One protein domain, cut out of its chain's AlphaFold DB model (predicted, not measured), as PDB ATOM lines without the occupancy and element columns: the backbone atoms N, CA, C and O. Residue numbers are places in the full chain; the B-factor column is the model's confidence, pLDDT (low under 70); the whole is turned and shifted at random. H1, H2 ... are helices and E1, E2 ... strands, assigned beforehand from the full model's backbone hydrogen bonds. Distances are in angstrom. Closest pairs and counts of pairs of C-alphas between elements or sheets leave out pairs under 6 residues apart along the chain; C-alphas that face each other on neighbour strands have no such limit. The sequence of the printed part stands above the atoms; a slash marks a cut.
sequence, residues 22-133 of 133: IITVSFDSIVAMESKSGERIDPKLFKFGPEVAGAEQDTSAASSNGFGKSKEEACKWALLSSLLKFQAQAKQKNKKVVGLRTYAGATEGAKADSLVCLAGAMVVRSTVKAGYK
ATOM      1  N   ILE A  22     168.560 176.868 157.628       89.25
ATOM      2  CA  ILE A  22     168.964 178.036 158.417       89.25
ATOM      3  C   ILE A  22     168.876 179.273 157.519       89.25
ATOM      4  O   ILE A  22     169.441 179.303 156.423       89.25
ATOM      5  N   ILE A  23     168.132 180.272 157.977       90.94
ATOM      6  CA  ILE A  23     167.984 181.567 157.316       90.94
ATOM      7  C   ILE A  23     168.631 182.613 158.205       90.94
ATOM      8  O   ILE A  23     168.280 182.703 159.377       90.94
ATOM      9  N   THR A  24     169.535 183.401 157.637       91.31
ATOM     10  CA  THR A  24     170.196 184.507 158.328       91.31
ATOM     11  C   THR A  24     169.658 185.822 157.789       91.31
ATOM     12  O   THR A  24     169.575 186.003 156.576       91.31
ATOM     13  N   VAL A  25     169.297 186.737 158.681       92.38
ATOM     14  CA  VAL A  25     168.840 188.093 158.359       92.38
ATOM     15  C   VAL A  25     169.581 189.106 159.226       92.38
ATOM     16  O   VAL A  25     170.026 188.772 160.324       92.38
ATOM     17  N   SER A  26     169.718 190.345 158.755       92.69
ATOM     18  CA  SER A  26     170.328 191.417 159.548       92.69
ATOM     19  C   SER A  26     169.318 192.044 160.506       92.69
ATOM     20  O   SER A  26     168.128 192.151 160.186       92.69
ATOM     21  N   PHE A  27     169.787 192.510 161.661       92.81
ATOM     22  CA  PHE A  27     168.960 193.261 162.603       92.81
ATOM     23  C   PHE A  27     168.350 194.520 161.975       92.81
ATOM     24  O   PHE A  27     167.148 194.741 162.124       92.81
ATOM     25  N   ASP A  28     169.120 195.282 161.191       93.75
ATOM     26  CA  ASP A  28     168.629 196.479 160.492       93.75
ATOM     27  C   ASP A  28     167.426 196.190 159.591       93.75
ATOM     28  O   ASP A  28     166.475 196.971 159.541       93.75
ATOM     29  N   SER A  29     167.414 195.026 158.928       94.38
ATOM     30  CA  SER A  29     166.291 194.634 158.072       94.38
ATOM     31  C   SER A  29     164.984 194.428 158.842       94.38
ATOM     32  O   SER A  29     163.915 194.511 158.243       94.38
ATOM     33  N   ILE A  30     165.061 194.177 160.153       94.69
ATOM     34  CA  ILE A  30     163.910 194.025 161.048       94.69
ATOM     35  C   ILE A  30     163.547 195.365 161.688       94.69
ATOM     36  O   ILE A  30     162.367 195.661 161.846       94.69
ATOM     37  N   VAL A  31     164.538 196.199 162.018       95.12
ATOM     38  CA  VAL A  31     164.313 197.566 162.524       95.12
ATOM     39  C   VAL A  31     163.541 198.416 161.513       95.12
ATOM     40  O   VAL A  31     162.696 199.219 161.903       95.12
ATOM     41  N   ALA A  32     163.772 198.198 160.217       95.75
ATOM     42  CA  ALA A  32     163.038 198.861 159.143       95.75
ATOM     43  C   ALA A  32     161.570 198.403 159.000       95.75
ATOM     44  O   ALA A  32     160.806 199.030 158.264       95.75
ATOM     45  N   MET A  33     161.157 197.319 159.667       96.00
ATOM     46  CA  MET A  33     159.796 196.791 159.562       96.00
ATOM     47  C   MET A  33     158.824 197.483 160.513       96.00
ATOM     48  O   MET A  33     159.171 197.919 161.609       96.00
ATOM     49  N   GLU A  34     157.558 197.485 160.111       96.19
ATOM     50  CA  GLU A  34     156.427 197.824 160.964       96.19
ATOM     51  C   GLU A  34     155.601 196.558 161.228       96.19
ATOM     52  O   GLU A  34     155.350 195.757 160.323       96.19
ATOM     53  N   SER A  35     155.196 196.349 162.480       93.50
ATOM     54  CA  SER A  35     154.246 195.287 162.809       93.50
ATOM     55  C   SER A  35     152.856 195.597 162.253       93.50
ATOM     56  O   SER A  35     152.528 196.739 161.948       93.50
ATOM     57  N   LYS A  36     151.975 194.592 162.213       91.06
ATOM     58  CA  LYS A  36     150.572 194.801 161.811       91.06
ATOM     59  C   LYS A  36     149.813 195.804 162.691       91.06
ATOM     60  O   LYS A  36     148.803 196.336 162.247       91.06
ATOM     61  N   SER A  37     150.284 196.036 163.915       92.56
ATOM     62  CA  SER A  37     149.697 196.985 164.866       92.56
ATOM     63  C   SER A  37     150.387 198.357 164.840       92.56
ATOM     64  O   SER A  37     150.133 199.177 165.716       92.56
ATOM     65  N   GLY A  38     151.295 198.612 163.890       94.38
ATOM     66  CA  GLY A  38     152.029 199.878 163.773       94.38
ATOM     67  C   GLY A  38     153.291 199.980 164.641       94.38
ATOM     68  O   GLY A  38     154.039 200.952 164.541       94.38
ATOM     69  N   GLU A  39     153.572 198.989 165.494       95.88
ATOM     70  CA  GLU A  39     154.758 199.000 166.359       95.88
ATOM     71  C   GLU A  39     156.057 198.776 165.574       95.88
ATOM     72  O   GLU A  39     156.109 197.941 164.666       95.88
ATOM     73  N   ARG A  40     157.120 199.477 165.986       96.88
ATOM     74  CA  ARG A  40     158.484 199.368 165.451       96.88
ATOM     75  C   ARG A  40     159.492 199.030 166.548       96.88
ATOM     76  O   ARG A  40     159.265 199.297 167.734       96.88
ATOM     77  N   ILE A  41     160.626 198.471 166.136       97.06
ATOM     78  CA  ILE A  41     161.774 198.242 167.015       97.06
ATOM     79  C   ILE A  41     162.499 199.568 167.267       97.06
ATOM     80  O   ILE A  41     162.849 200.279 166.331       97.06
ATOM     81  N   ASP A  42     162.756 199.880 168.535       96.62
ATOM     82  CA  ASP A  42     163.701 200.907 168.959       96.62
ATOM     83  C   ASP A  42     165.084 200.257 169.135       96.62
ATOM     84  O   ASP A  42     165.327 199.584 170.144       96.62
ATOM     85  N   PRO A  43     166.015 200.441 168.181       94.69
ATOM     86  CA  PRO A  43     167.315 199.778 168.216       94.69
ATOM     87  C   PRO A  43     168.150 200.171 169.444       94.69
ATOM     88  O   PRO A  43     169.000 199.396 169.877       94.69
ATOM     89  N   LYS A  44     167.888 201.326 170.076       95.19
ATOM     90  CA  LYS A  44     168.650 201.811 171.244       95.19
ATOM     91  C   LYS A  44     168.416 200.981 172.511       95.19
ATOM     92  O   LYS A  44     169.185 201.107 173.479       95.19
ATOM     93  N   LEU A  45     167.360 200.166 172.521       95.75
ATOM     94  CA  LEU A  45     167.033 199.255 173.615       95.75
ATOM     95  C   LEU A  45     167.780 197.924 173.534       95.75
ATOM     96  O   LEU A  45     167.771 197.200 174.525       95.75
ATOM     97  N   PHE A  46     168.436 197.608 172.416       94.44
ATOM     98  CA  PHE A  46     169.052 196.304 172.192       94.44
ATOM     99  C   PHE A  46     170.577 196.380 172.200       94.44
ATOM    100  O   PHE A  46     171.186 197.265 171.601       94.44
ATOM    101  N   LYS A  47     171.204 195.419 172.878       91.56
ATOM    102  CA  LYS A  47     172.643 195.163 172.833       91.56
ATOM    103  C   LYS A  47     172.889 193.686 172.543       91.56
ATOM    104  O   LYS A  47     172.523 192.816 173.336       91.56
ATOM    105  N   PHE A  48     173.531 193.425 171.413       89.31
ATOM    106  CA  PHE A  48     173.987 192.096 171.018       89.31
ATOM    107  C   PHE A  48     175.221 191.684 171.817       89.31
ATOM    108  O   PHE A  48     175.983 192.532 172.282       89.31
ATOM    109  N   GLY A  49     175.420 190.377 171.977       84.19
ATOM    110  CA  GLY A  49     176.604 189.837 172.634       84.19
ATOM    111  C   GLY A  49     176.324 188.587 173.466       84.19
ATOM    112  O   GLY A  49     175.220 188.040 173.408       84.19
ATOM    113  N   PRO A  50     177.320 188.128 174.240       86.44
ATOM    114  CA  PRO A  50     177.158 186.999 175.147       86.44
ATOM    115  C   PRO A  50     176.209 187.335 176.303       86.44
ATOM    116  O   PRO A  50     175.789 188.481 176.487       86.44
ATOM    117  N   GLU A  51     175.894 186.324 177.114       88.25
ATOM    118  CA  GLU A  51     175.140 186.535 178.349       88.25
ATOM    119  C   GLU A  51     175.794 187.586 179.237       88.25
ATOM    120  O   GLU A  51     177.007 187.580 179.443       88.25
ATOM    121  N   VAL A  52     174.974 188.458 179.818       91.38
ATOM    122  CA  VAL A  52     175.443 189.447 180.783       91.38
ATOM    123  C   VAL A  52     175.131 188.955 182.190       91.38
ATOM    124  O   VAL A  52     173.967 188.779 182.550       91.38
ATOM    125  N   ALA A  53     176.168 188.785 183.011       93.00
ATOM    126  CA  ALA A  53     176.022 188.366 184.402       93.00
ATOM    127  C   ALA A  53     175.087 189.307 185.187       93.00
ATOM    128  O   ALA A  53     175.181 190.541 185.095       93.00
ATOM    129  N   GLY A  54     174.174 188.717 185.962       91.81
ATOM    130  CA  GLY A  54     173.168 189.438 186.747       91.81
ATOM    131  C   GLY A  54     172.037 190.073 185.928       91.81
ATOM    132  O   GLY A  54     171.218 190.785 186.502       91.81
ATOM    133  N   ALA A  55     171.981 189.860 184.608       94.50
ATOM    134  CA  ALA A  55     170.802 190.201 183.818       94.50
ATOM    135  C   ALA A  55     169.722 189.124 183.997       94.50
ATOM    136  O   ALA A  55     170.022 187.929 183.987       94.50
ATOM    137  N   GLU A  56     168.468 189.547 184.127       95.06
ATOM    138  CA  GLU A  56     167.320 188.636 184.176       95.06
ATOM    139  C   GLU A  56     167.106 188.036 182.781       95.06
ATOM    140  O   GLU A  56     166.779 188.785 181.863       95.06
ATOM    141  N   GLN A  57     167.344 186.733 182.608       95.56
ATOM    142  CA  GLN A  57     167.283 186.057 181.306       95.56
ATOM    143  C   GLN A  57     165.848 185.688 180.919       95.56
ATOM    144  O   GLN A  57     165.093 185.181 181.745       95.56
ATOM    145  N   ASP A  58     165.507 185.859 179.644       95.50
ATOM    146  CA  ASP A  58     164.250 185.401 179.051       95.50
ATOM    147  C   ASP A  58     164.494 184.790 177.658       95.50
ATOM    148  O   ASP A  58     165.488 185.058 176.971       95.50
ATOM    149  N   THR A  59     163.587 183.906 177.249       94.62
ATOM    150  CA  THR A  59     163.595 183.235 175.951       94.62
ATOM    151  C   THR A  59     162.261 183.461 175.250       94.62
ATOM    152  O   THR A  59     161.188 183.195 175.786       94.62
ATOM    153  N   SER A  60     162.323 183.903 173.998       93.62
ATOM    154  CA  SER A  60     161.160 184.072 173.135       93.62
ATOM    155  C   SER A  60     161.281 183.157 171.929       93.62
ATOM    156  O   SER A  60     162.262 183.221 171.188       93.62
ATOM    157  N   ALA A  61     160.270 182.320 171.720       91.50
ATOM    158  CA  ALA A  61     160.112 181.542 170.503       91.50
ATOM    159  C   ALA A  61     158.925 182.098 169.717       91.50
ATOM    160  O   ALA A  61     157.834 182.255 170.265       91.50
ATOM    161  N   ALA A  62     159.137 182.398 168.439       90.81
ATOM    162  CA  ALA A  62     158.092 182.887 167.551       90.81
ATOM    163  C   ALA A  62     158.095 182.106 166.240       90.81
ATOM    164  O   ALA A  62     159.068 181.445 165.869       90.81
ATOM    165  N   SER A  63     156.962 182.129 165.548       88.94
ATOM    166  CA  SER A  63     156.783 181.439 164.276       88.94
ATOM    167  C   SER A  63     156.002 182.307 163.304       88.94
ATOM    168  O   SER A  63     155.102 183.042 163.701       88.94
ATOM    169  N   SER A  64     156.335 182.192 162.024       89.81
ATOM    170  CA  SER A  64     155.656 182.870 160.926       89.81
ATOM    171  C   SER A  64     155.248 181.855 159.864       89.81
ATOM    172  O   SER A  64     155.997 180.921 159.562       89.81
ATOM    173  N   ASN A  65     154.053 182.038 159.301       86.19
ATOM    174  CA  ASN A  65     153.595 181.258 158.158       86.19
ATOM    175  C   ASN A  65     154.403 181.668 156.915       86.19
ATOM    176  O   ASN A  65     154.502 182.857 156.603       86.19
ATOM    177  N   GLY A  66     154.988 180.685 156.231       78.50
ATOM    178  CA  GLY A  66     155.732 180.872 154.985       78.50
ATOM    179  C   GLY A  66     154.853 180.922 153.732       78.50
ATOM    180  O   GLY A  66     155.353 181.232 152.657       78.50
ATOM    181  N   PHE A  67     153.555 180.627 153.837       79.50
ATOM    182  CA  PHE A  67     152.641 180.616 152.698       79.50
ATOM    183  C   PHE A  67     152.561 181.998 152.036       79.50
ATOM    184  O   PHE A  67     152.236 182.992 152.687       79.50
ATOM    185  N   GLY A  68     152.880 182.053 150.741       80.75
ATOM    186  CA  GLY A  68     152.908 183.294 149.961       80.75
ATOM    187  C   GLY A  68     154.059 184.251 150.299       80.75
ATOM    188  O   GLY A  68     154.049 185.372 149.803       80.75
ATOM    189  N   LYS A  69     155.039 183.840 151.120       85.50
ATOM    190  CA  LYS A  69     156.194 184.659 151.522       85.50
ATOM    191  C   LYS A  69     157.510 183.976 151.193       85.50
ATOM    192  O   LYS A  69     157.613 182.750 151.170       85.50
ATOM    193  N   SER A  70     158.563 184.771 151.021       90.81
ATOM    194  CA  SER A  70     159.915 184.211 151.023       90.81
ATOM    195  C   SER A  70     160.278 183.709 152.429       90.81
ATOM    196  O   SER A  70     159.816 184.243 153.441       90.81
ATOM    197  N   LYS A  71     161.141 182.686 152.517       90.44
ATOM    198  CA  LYS A  71     161.650 182.188 153.813       90.44
ATOM    199  C   LYS A  71     162.348 183.292 154.615       90.44
ATOM    200  O   LYS A  71     162.270 183.304 155.840       90.44
ATOM    201  N   GLU A  72     163.004 184.218 153.919       92.50
ATOM    202  CA  GLU A  72     163.644 185.389 154.514       92.50
ATOM    203  C   GLU A  72     162.616 186.337 155.132       92.50
ATOM    204  O   GLU A  72     162.723 186.678 156.305       92.50
ATOM    205  N   GLU A  73     161.571 186.702 154.389       94.00
ATOM    206  CA  GLU A  73     160.507 187.566 154.899       94.00
ATOM    207  C   GLU A  73     159.793 186.921 156.093       94.00
ATOM    208  O   GLU A  73     159.574 187.561 157.121       94.00
ATOM    209  N   ALA A  74     159.484 185.625 156.007       93.62
ATOM    210  CA  ALA A  74     158.891 184.890 157.115       93.62
ATOM    211  C   ALA A  74     159.809 184.861 158.355       93.62
ATOM    212  O   ALA A  74     159.313 185.023 159.470       93.62
ATOM    213  N   CYS A  75     161.130 184.730 158.177       93.81
ATOM    214  CA  CYS A  75     162.101 184.842 159.269       93.81
ATOM    215  C   CYS A  75     162.082 186.234 159.910       93.81
ATOM    216  O   CYS A  75     161.984 186.337 161.134       93.81
ATOM    217  N   LYS A  76     162.092 187.300 159.100       95.12
ATOM    218  CA  LYS A  76     162.020 188.676 159.609       95.12
ATOM    219  C   LYS A  76     160.746 188.908 160.422       95.12
ATOM    220  O   LYS A  76     160.824 189.453 161.517       95.12
ATOM    221  N   TRP A  77     159.598 188.405 159.960       95.25
ATOM    222  CA  TRP A  77     158.341 188.461 160.717       95.25
ATOM    223  C   TRP A  77     158.411 187.717 162.057       95.25
ATOM    224  O   TRP A  77     157.971 188.254 163.070       95.25
ATOM    225  N   ALA A  78     158.976 186.506 162.082       94.56
ATOM    226  CA  ALA A  78     159.127 185.744 163.323       94.56
ATOM    227  C   ALA A  78     160.046 186.474 164.322       94.56
ATOM    228  O   ALA A  78     159.724 186.591 165.504       94.56
ATOM    229  N   LEU A  79     161.171 187.016 163.853       95.06
ATOM    230  CA  LEU A  79     162.096 187.775 164.695       95.06
ATOM    231  C   LEU A  79     161.498 189.098 165.177       95.06
ATOM    232  O   LEU A  79     161.650 189.416 166.355       95.06
ATOM    233  N   LEU A  80     160.774 189.830 164.325       96.50
ATOM    234  CA  LEU A  80     160.077 191.063 164.702       96.50
ATOM    235  C   LEU A  80     159.141 190.822 165.892       96.50
ATOM    236  O   LEU A  80     159.179 191.571 166.866       96.50
ATOM    237  N   SER A  81     158.349 189.746 165.851       95.19
ATOM    238  CA  SER A  81     157.457 189.375 166.955       95.19
ATOM    239  C   SER A  81     158.216 189.114 168.260       95.19
ATOM    240  O   SER A  81     157.825 189.625 169.312       95.19
ATOM    241  N   SER A  82     159.319 188.359 168.215       95.62
ATOM    242  CA  SER A  82     160.136 188.113 169.409       95.62
ATOM    243  C   SER A  82     160.763 189.394 169.958       95.62
ATOM    244  O   SER A  82     160.729 189.616 171.167       95.62
ATOM    245  N   LEU A  83     161.314 190.244 169.090       96.06
ATOM    246  CA  LEU A  83     161.988 191.479 169.490       96.06
ATOM    247  C   LEU A  83     161.011 192.501 170.079       96.06
ATOM    248  O   LEU A  83     161.327 193.107 171.100       96.06
ATOM    249  N   LEU A  84     159.802 192.640 169.528       97.00
ATOM    250  CA  LEU A  84     158.765 193.499 170.114       97.00
ATOM    251  C   LEU A  84     158.380 193.049 171.528       97.00
ATOM    252  O   LEU A  84     158.254 193.888 172.420       97.00
ATOM    253  N   LYS A  85     158.292 191.733 171.774       96.75
ATOM    254  CA  LYS A  85     158.067 191.195 173.125       96.75
ATOM    255  C   LYS A  85     159.198 191.592 174.082       96.75
ATOM    256  O   LYS A  85     158.922 192.082 175.177       96.75
ATOM    257  N   PHE A  86     160.459 191.429 173.673       97.25
ATOM    258  CA  PHE A  86     161.606 191.849 174.488       97.25
ATOM    259  C   PHE A  86     161.598 193.352 174.759       97.25
ATOM    260  O   PHE A  86     161.793 193.765 175.898       97.25
ATOM    261  N   GLN A  87     161.316 194.167 173.744       97.50
ATOM    262  CA  GLN A  87     161.192 195.613 173.885       97.50
ATOM    263  C   GLN A  87     160.095 196.001 174.882       97.50
ATOM    264  O   GLN A  87     160.327 196.851 175.740       97.50
ATOM    265  N   ALA A  88     158.910 195.394 174.790       97.31
ATOM    266  CA  ALA A  88     157.809 195.667 175.706       97.31
ATOM    267  C   ALA A  88     158.189 195.331 177.157       97.31
ATOM    268  O   ALA A  88     157.994 196.153 178.051       97.31
ATOM    269  N   GLN A  89     158.812 194.171 177.383       97.25
ATOM    270  CA  GLN A  89     159.309 193.766 178.703       97.25
ATOM    271  C   GLN A  89     160.410 194.695 179.230       97.25
ATOM    272  O   GLN A  89     160.384 195.096 180.390       97.25
ATOM    273  N   ALA A  90     161.352 195.094 178.376       97.31
ATOM    274  CA  ALA A  90     162.417 196.023 178.734       97.31
ATOM    275  C   ALA A  90     161.852 197.387 179.166       97.31
ATOM    276  O   ALA A  90     162.257 197.923 180.197       97.31
ATOM    277  N   LYS A  91     160.848 197.902 178.441       96.88
ATOM    278  CA  LYS A  91     160.122 199.129 178.803       96.88
ATOM    279  C   LYS A  91     159.388 198.990 180.139       96.88
ATOM    280  O   LYS A  91     159.523 199.870 180.983       96.88
ATOM    281  N   GLN A  92     158.677 197.883 180.365       97.31
ATOM    282  CA  GLN A  92     157.987 197.612 181.638       97.31
ATOM    283  C   GLN A  92     158.954 197.543 182.827       97.31
ATOM    284  O   GLN A  92     158.637 198.012 183.915       97.31
ATOM    285  N   LYS A  93     160.147 196.983 182.612       96.19
ATOM    286  CA  LYS A  93     161.192 196.841 183.635       96.19
ATOM    287  C   LYS A  93     162.089 198.074 183.773       96.19
ATOM    288  O   LYS A  93     162.942 198.079 184.654       96.19
ATOM    289  N   ASN A  94     161.927 199.084 182.911       96.25
ATOM    290  CA  ASN A  94     162.826 200.236 182.790       96.25
ATOM    291  C   ASN A  94     164.308 199.822 182.617       96.25
ATOM    292  O   ASN A  94     165.209 200.341 183.269       96.25
ATOM    293  N   LYS A  95     164.553 198.820 181.761       96.88
ATOM    294  CA  LYS A  95     165.869 198.213 181.488       96.88
ATOM    295  C   LYS A  95     166.152 198.163 179.987       96.88
ATOM    296  O   LYS A  95     165.271 198.442 179.173       96.88
ATOM    297  N   LYS A  96     167.367 197.767 179.602       96.94
ATOM    298  CA  LYS A  96     167.718 197.439 178.213       96.94
ATOM    299  C   LYS A  96     167.752 195.931 177.996       96.94
ATOM    300  O   LYS A  96     167.979 195.157 178.923       96.94
ATOM    301  N   VAL A  97     167.549 195.526 176.748       96.56
ATOM    302  CA  VAL A  97     167.750 194.154 176.282       96.56
ATOM    303  C   VAL A  97     169.240 193.965 176.019       96.56
ATOM    304  O   VAL A  97     169.830 194.682 175.211       96.56
ATOM    305  N   VAL A  98     169.865 193.015 176.704       95.06
ATOM    306  CA  VAL A  98     171.308 192.763 176.642       95.06
ATOM    307  C   VAL A  98     171.601 191.297 176.368       95.06
ATOM    308  O   VAL A  98     170.818 190.424 176.729       95.06
ATOM    309  N   GLY A  99     172.738 191.014 175.737       92.75
ATOM    310  CA  GLY A  99     173.119 189.643 175.401       92.75
ATOM    311  C   GLY A  99     172.124 188.978 174.451       92.75
ATOM    312  O   GLY A  99     171.802 187.805 174.630       92.75
ATOM    313  N   LEU A 100     171.571 189.752 173.506       92.38
ATOM    314  CA  LEU A 100     170.589 189.276 172.533       92.38
ATOM    315  C   LEU A 100     171.225 188.267 171.574       92.38
ATOM    316  O   LEU A 100     172.229 188.569 170.923       92.38
ATOM    317  N   ARG A 101     170.596 187.092 171.449       90.12
ATOM    318  CA  ARG A 101     171.069 185.986 170.612       90.12
ATOM    319  C   ARG A 101     169.936 185.233 169.943       90.12
ATOM    320  O   ARG A 101     168.864 185.097 170.526       90.12
ATOM    321  N   THR A 102     170.199 184.665 168.770       89.75
ATOM    322  CA  THR A 102     169.289 183.737 168.086       89.75
ATOM    323  C   THR A 102     169.880 182.348 167.953       89.75
ATOM    324  O   THR A 102     171.092 182.184 167.821       89.75
ATOM    325  N   TYR A 103     168.998 181.354 167.945       85.19
ATOM    326  CA  TYR A 103     169.333 179.947 167.783       85.19
ATOM    327  C   TYR A 103     168.506 179.345 166.646       85.19
ATOM    328  O   TYR A 103     167.284 179.511 166.596       85.19
ATOM    329  N   ALA A 104     169.179 178.622 165.753       78.62
ATOM    330  CA  ALA A 104     168.567 177.803 164.713       78.62
ATOM    331  C   ALA A 104     169.038 176.353 164.899       78.62
ATOM    332  O   ALA A 104     170.124 175.966 164.463       78.62
ATOM    333  N   GLY A 105     168.239 175.553 165.613       72.56
ATOM    334  CA  GLY A 105     168.648 174.215 166.054       72.56
ATOM    335  C   GLY A 105     169.815 174.284 167.048       72.56
ATOM    336  O   GLY A 105     169.764 175.053 168.004       72.56
ATOM    337  N   ALA A 106     170.875 173.505 166.805       65.19
ATOM    338  CA  ALA A 106     172.107 173.527 167.603       65.19
ATOM    339  C   ALA A 106     173.066 174.685 167.245       65.19
ATOM    340  O   ALA A 106     174.101 174.842 167.886       65.19
ATOM    341  N   THR A 107     172.744 175.490 166.225       63.22
ATOM    342  CA  THR A 107     173.613 176.580 165.758       63.22
ATOM    343  C   THR A 107     173.226 177.896 166.435       63.22
ATOM    344  O   THR A 107     172.095 178.367 166.285       63.22
ATOM    345  N   GLU A 108     174.165 178.508 167.161       62.62
ATOM    346  CA  GLU A 108     174.040 179.874 167.685       62.62
ATOM    347  C   GLU A 108     174.356 180.869 166.556       62.62
ATOM    348  O   GLU A 108     175.452 180.874 165.998       62.62
ATOM    349  N   GLY A 109     173.378 181.692 166.177       60.38
ATOM    350  CA  GLY A 109     173.505 182.645 165.070       60.38
ATOM    351  C   GLY A 109     173.922 184.051 165.482       60.38
ATOM    352  O   GLY A 109     174.046 184.922 164.631       60.38
ATOM    353  N   ALA A 110     174.135 184.296 166.772       54.78
ATOM    354  CA  ALA A 110     174.341 185.636 167.304       54.78
ATOM    355  C   ALA A 110     175.799 186.089 167.232       54.78
ATOM    356  O   ALA A 110     176.480 186.234 168.247       54.78
ATOM    357  N   LYS A 111     176.280 186.339 166.017       56.28
ATOM    358  CA  LYS A 111     177.495 187.126 165.808       56.28
ATOM    359  C   LYS A 111     177.086 188.481 165.243       56.28
ATOM    360  O   LYS A 111     176.505 188.523 164.165       56.28
ATOM    361  N   ALA A 112     177.367 189.540 166.010       57.03
ATOM    362  CA  ALA A 112     177.382 190.947 165.590       57.03
ATOM    363  C   ALA A 112     176.324 191.306 164.524       57.03
ATOM    364  O   ALA A 112     176.649 191.459 163.354       57.03
ATOM    365  N   ASP A 113     175.057 191.395 164.940       71.81
ATOM    366  CA  ASP A 113     173.920 191.900 164.142       71.81
ATOM    367  C   ASP A 113     173.285 190.930 163.131       71.81
ATOM    368  O   ASP A 113     172.264 191.249 162.515       71.81
ATOM    369  N   SER A 114     173.816 189.711 163.009       82.88
ATOM    370  CA  SER A 114     173.153 188.626 162.278       82.88
ATOM    371  C   SER A 114     172.204 187.842 163.188       82.88
ATOM    372  O   SER A 114     172.544 187.471 164.311       82.88
ATOM    373  N   LEU A 115     170.994 187.586 162.697       90.38
ATOM    374  CA  LEU A 115     169.946 186.840 163.386       90.38
ATOM    375  C   LEU A 115     169.536 185.635 162.547       90.38
ATOM    376  O   LEU A 115     169.392 185.746 161.332       90.38
ATOM    377  N   VAL A 116     169.325 184.490 163.191       90.12
ATOM    378  CA  VAL A 116     168.989 183.239 162.503       90.12
ATOM    379  C   VAL A 116     167.585 182.737 162.823       90.12
ATOM    380  O   VAL A 116     167.091 182.861 163.945       90.12
ATOM    381  N   CYS A 117     166.972 182.106 161.826       90.75
ATOM    382  CA  CYS A 117     165.742 181.335 161.938       90.75
ATOM    383  C   CYS A 117     165.918 179.940 161.340       90.75
ATOM    384  O   CYS A 117     166.771 179.711 160.482       90.75
ATOM    385  N   LEU A 118     165.030 179.033 161.732       89.56
ATOM    386  CA  LEU A 118     164.876 177.719 161.129       89.56
ATOM    387  C   LEU A 118     163.641 177.718 160.217       89.56
ATOM    388  O   LEU A 118     162.525 177.943 160.683       89.56
ATOM    389  N   ALA A 119     163.833 177.497 158.919       87.12
ATOM    390  CA  ALA A 119     162.771 177.531 157.919       87.12
ATOM    391  C   ALA A 119     162.428 176.134 157.390       87.12
ATOM    392  O   ALA A 119     163.140 175.595 156.534       87.12
ATOM    393  N   GLY A 120     161.287 175.612 157.842       82.56
ATOM    394  CA  GLY A 120     160.680 174.389 157.327       82.56
ATOM    395  C   GLY A 120     159.926 174.614 156.012       82.56
ATOM    396  O   GLY A 120     160.077 175.647 155.350       82.56
ATOM    397  N   ALA A 121     159.104 173.639 155.617       76.94
ATOM    398  CA  ALA A 121     158.316 173.715 154.383       76.94
ATOM    399  C   ALA A 121     157.240 174.813 154.421       76.94
ATOM    400  O   ALA A 121     157.075 175.539 153.448       76.94
ATOM    401  N   MET A 122     156.543 174.954 155.553       80.62
ATOM    402  CA  MET A 122     155.391 175.862 155.687       80.62
ATOM    403  C   MET A 122     155.557 176.898 156.803       80.62
ATOM    404  O   MET A 122     154.838 177.892 156.842       80.62
ATOM    405  N   VAL A 123     156.492 176.676 157.729       85.94
ATOM    406  CA  VAL A 123     156.654 177.497 158.933       85.94
ATOM    407  C   VAL A 123     158.116 177.866 159.108       85.94
ATOM    408  O   VAL A 123     158.998 177.014 158.987       85.94
ATOM    409  N   VAL A 124     158.360 179.133 159.435       89.62
ATOM    410  CA  VAL A 124     159.671 179.629 159.857       89.62
ATOM    411  C   VAL A 124     159.621 179.946 161.341       89.62
ATOM    412  O   VAL A 124     158.695 180.614 161.794       89.62
ATOM    413  N   ARG A 125     160.600 179.450 162.097       89.38
ATOM    414  CA  ARG A 125     160.680 179.570 163.554       89.38
ATOM    415  C   ARG A 125     161.936 180.332 163.957       89.38
ATOM    416  O   ARG A 125     163.004 180.093 163.401       89.38
ATOM    417  N   SER A 126     161.821 181.197 164.953       90.88
ATOM    418  CA  SER A 126     162.947 181.857 165.612       90.88
ATOM    419  C   SER A 126     162.973 181.465 167.087       90.88
ATOM    420  O   SER A 126     161.928 181.311 167.720       90.88
ATOM    421  N   THR A 127     164.171 181.296 167.640       93.00
ATOM    422  CA  THR A 127     164.381 181.212 169.089       93.00
ATOM    423  C   THR A 127     165.368 182.292 169.470       93.00
ATOM    424  O   THR A 127     166.500 182.294 168.991       93.00
ATOM    425  N   VAL A 128     164.931 183.220 170.310       92.44
ATOM    426  CA  VAL A 128     165.698 184.384 170.739       92.44
ATOM    427  C   VAL A 128     165.906 184.300 172.245       92.44
ATOM    428  O   VAL A 128     164.942 184.106 172.983       92.44
ATOM    429  N   LYS A 129     167.143 184.470 172.710       93.31
ATOM    430  CA  LYS A 129     167.469 184.623 174.133       93.31
ATOM    431  C   LYS A 129     168.060 185.998 174.376       93.31
ATOM    432  O   LYS A 129     168.875 186.452 173.576       93.31
ATOM    433  N   ALA A 130     167.665 186.638 175.464       94.50
ATOM    434  CA  ALA A 130     168.268 187.883 175.917       94.50
ATOM    435  C   ALA A 130     168.029 188.081 177.413       94.50
ATOM    436  O   ALA A 130     167.120 187.486 177.985       94.50
ATOM    437  N   GLY A 131     168.818 188.956 178.024       96.19
ATOM    438  CA  GLY A 131     168.612 189.416 179.387       96.19
ATOM    439  C   GLY A 131     168.102 190.852 179.466       96.19
ATOM    440  O   GLY A 131     168.213 191.619 178.508       96.19
ATOM    441  N   TYR A 132     167.603 191.241 180.639       97.06
ATOM    442  CA  TYR A 132     167.250 192.623 180.968       97.06
ATOM    443  C   TYR A 132     168.224 193.203 181.995       97.06
ATOM    444  O   TYR A 132     168.333 192.673 183.110       97.06
ATOM    445  N   LYS A 133     168.900 194.305 181.652       94.06
ATOM    446  CA  LYS A 133     169.818 195.015 182.554       94.06
ATOM    447  C   LYS A 133     169.832 196.521 182.326       94.06
ATOM    448  O   LYS A 133     169.578 196.957 181.180       94.06
TER     449      LYS A 133
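This is residues 22 to 133 of the 133 residues of an uncharacterized protein of Archangium gephyra (UniProt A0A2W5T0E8). A twisted, branched sheet of six strands curls round one long helix, H2, and the short helix H1 packs on H2. The printed part has 112 residues, with elements in the order E1, H1, E2, E3, H2, E4, E5, E6. E2 and E4 are parallel; the other neighbour pairs are antiparallel. The class is mixed, helices and strands; the whole is compact, with a radius of gyration of the C-alphas of 13.1 A and spans of 40 by 33 by 19 A.

E6, residues 123 to 132, is 28.8 A long and ends at C-alpha 132 (167.250, 192.623, 180.968). E3 is residues 56 to 65, 30.3 A; E4, 97 to 104, 20.0 A; E5, 114 to 119; E2, 46 to 48. E1, residues 22 to 26, begins at C-alpha 22 (168.964, 178.036, 158.417). H2, residues 71 to 93, is 33.2 A; H1 is residues 27 to 31.

E3 lies on one side of E6, with N 60 and O 128 2.8 A apart. E4 and E5 lie on the other side: N 101 and O 129 are 2.8 A apart, N 118 and O 125 2.8 A. E5 and E6 form a hairpin. Edge strand E1 pairs with E5, N 25 to O 115 at 2.8 A; edge strand E2 pairs with E4, N 47 to O 97 at 2.8 A. H2 is on the sheet; its closest C-alphas to E3 are Ala 78 and Ser 63, 5.0 A. With residues 76 to 80 alone H2 touches H1, closest at the C-alphas of Lys 76 and Ile 30, 5.9 A. H1 only grazes the sheet. Every O i to N i+4 pair in H1 and H2 is within hydrogen-bond range.

The C-alphas farthest apart, of Gly 54 and Gly 68, are 42.4 A apart. The printed part has no cut. The link from H1 to E2 is long, 14 residues. Residues 106 to 112 are under pLDDT 70.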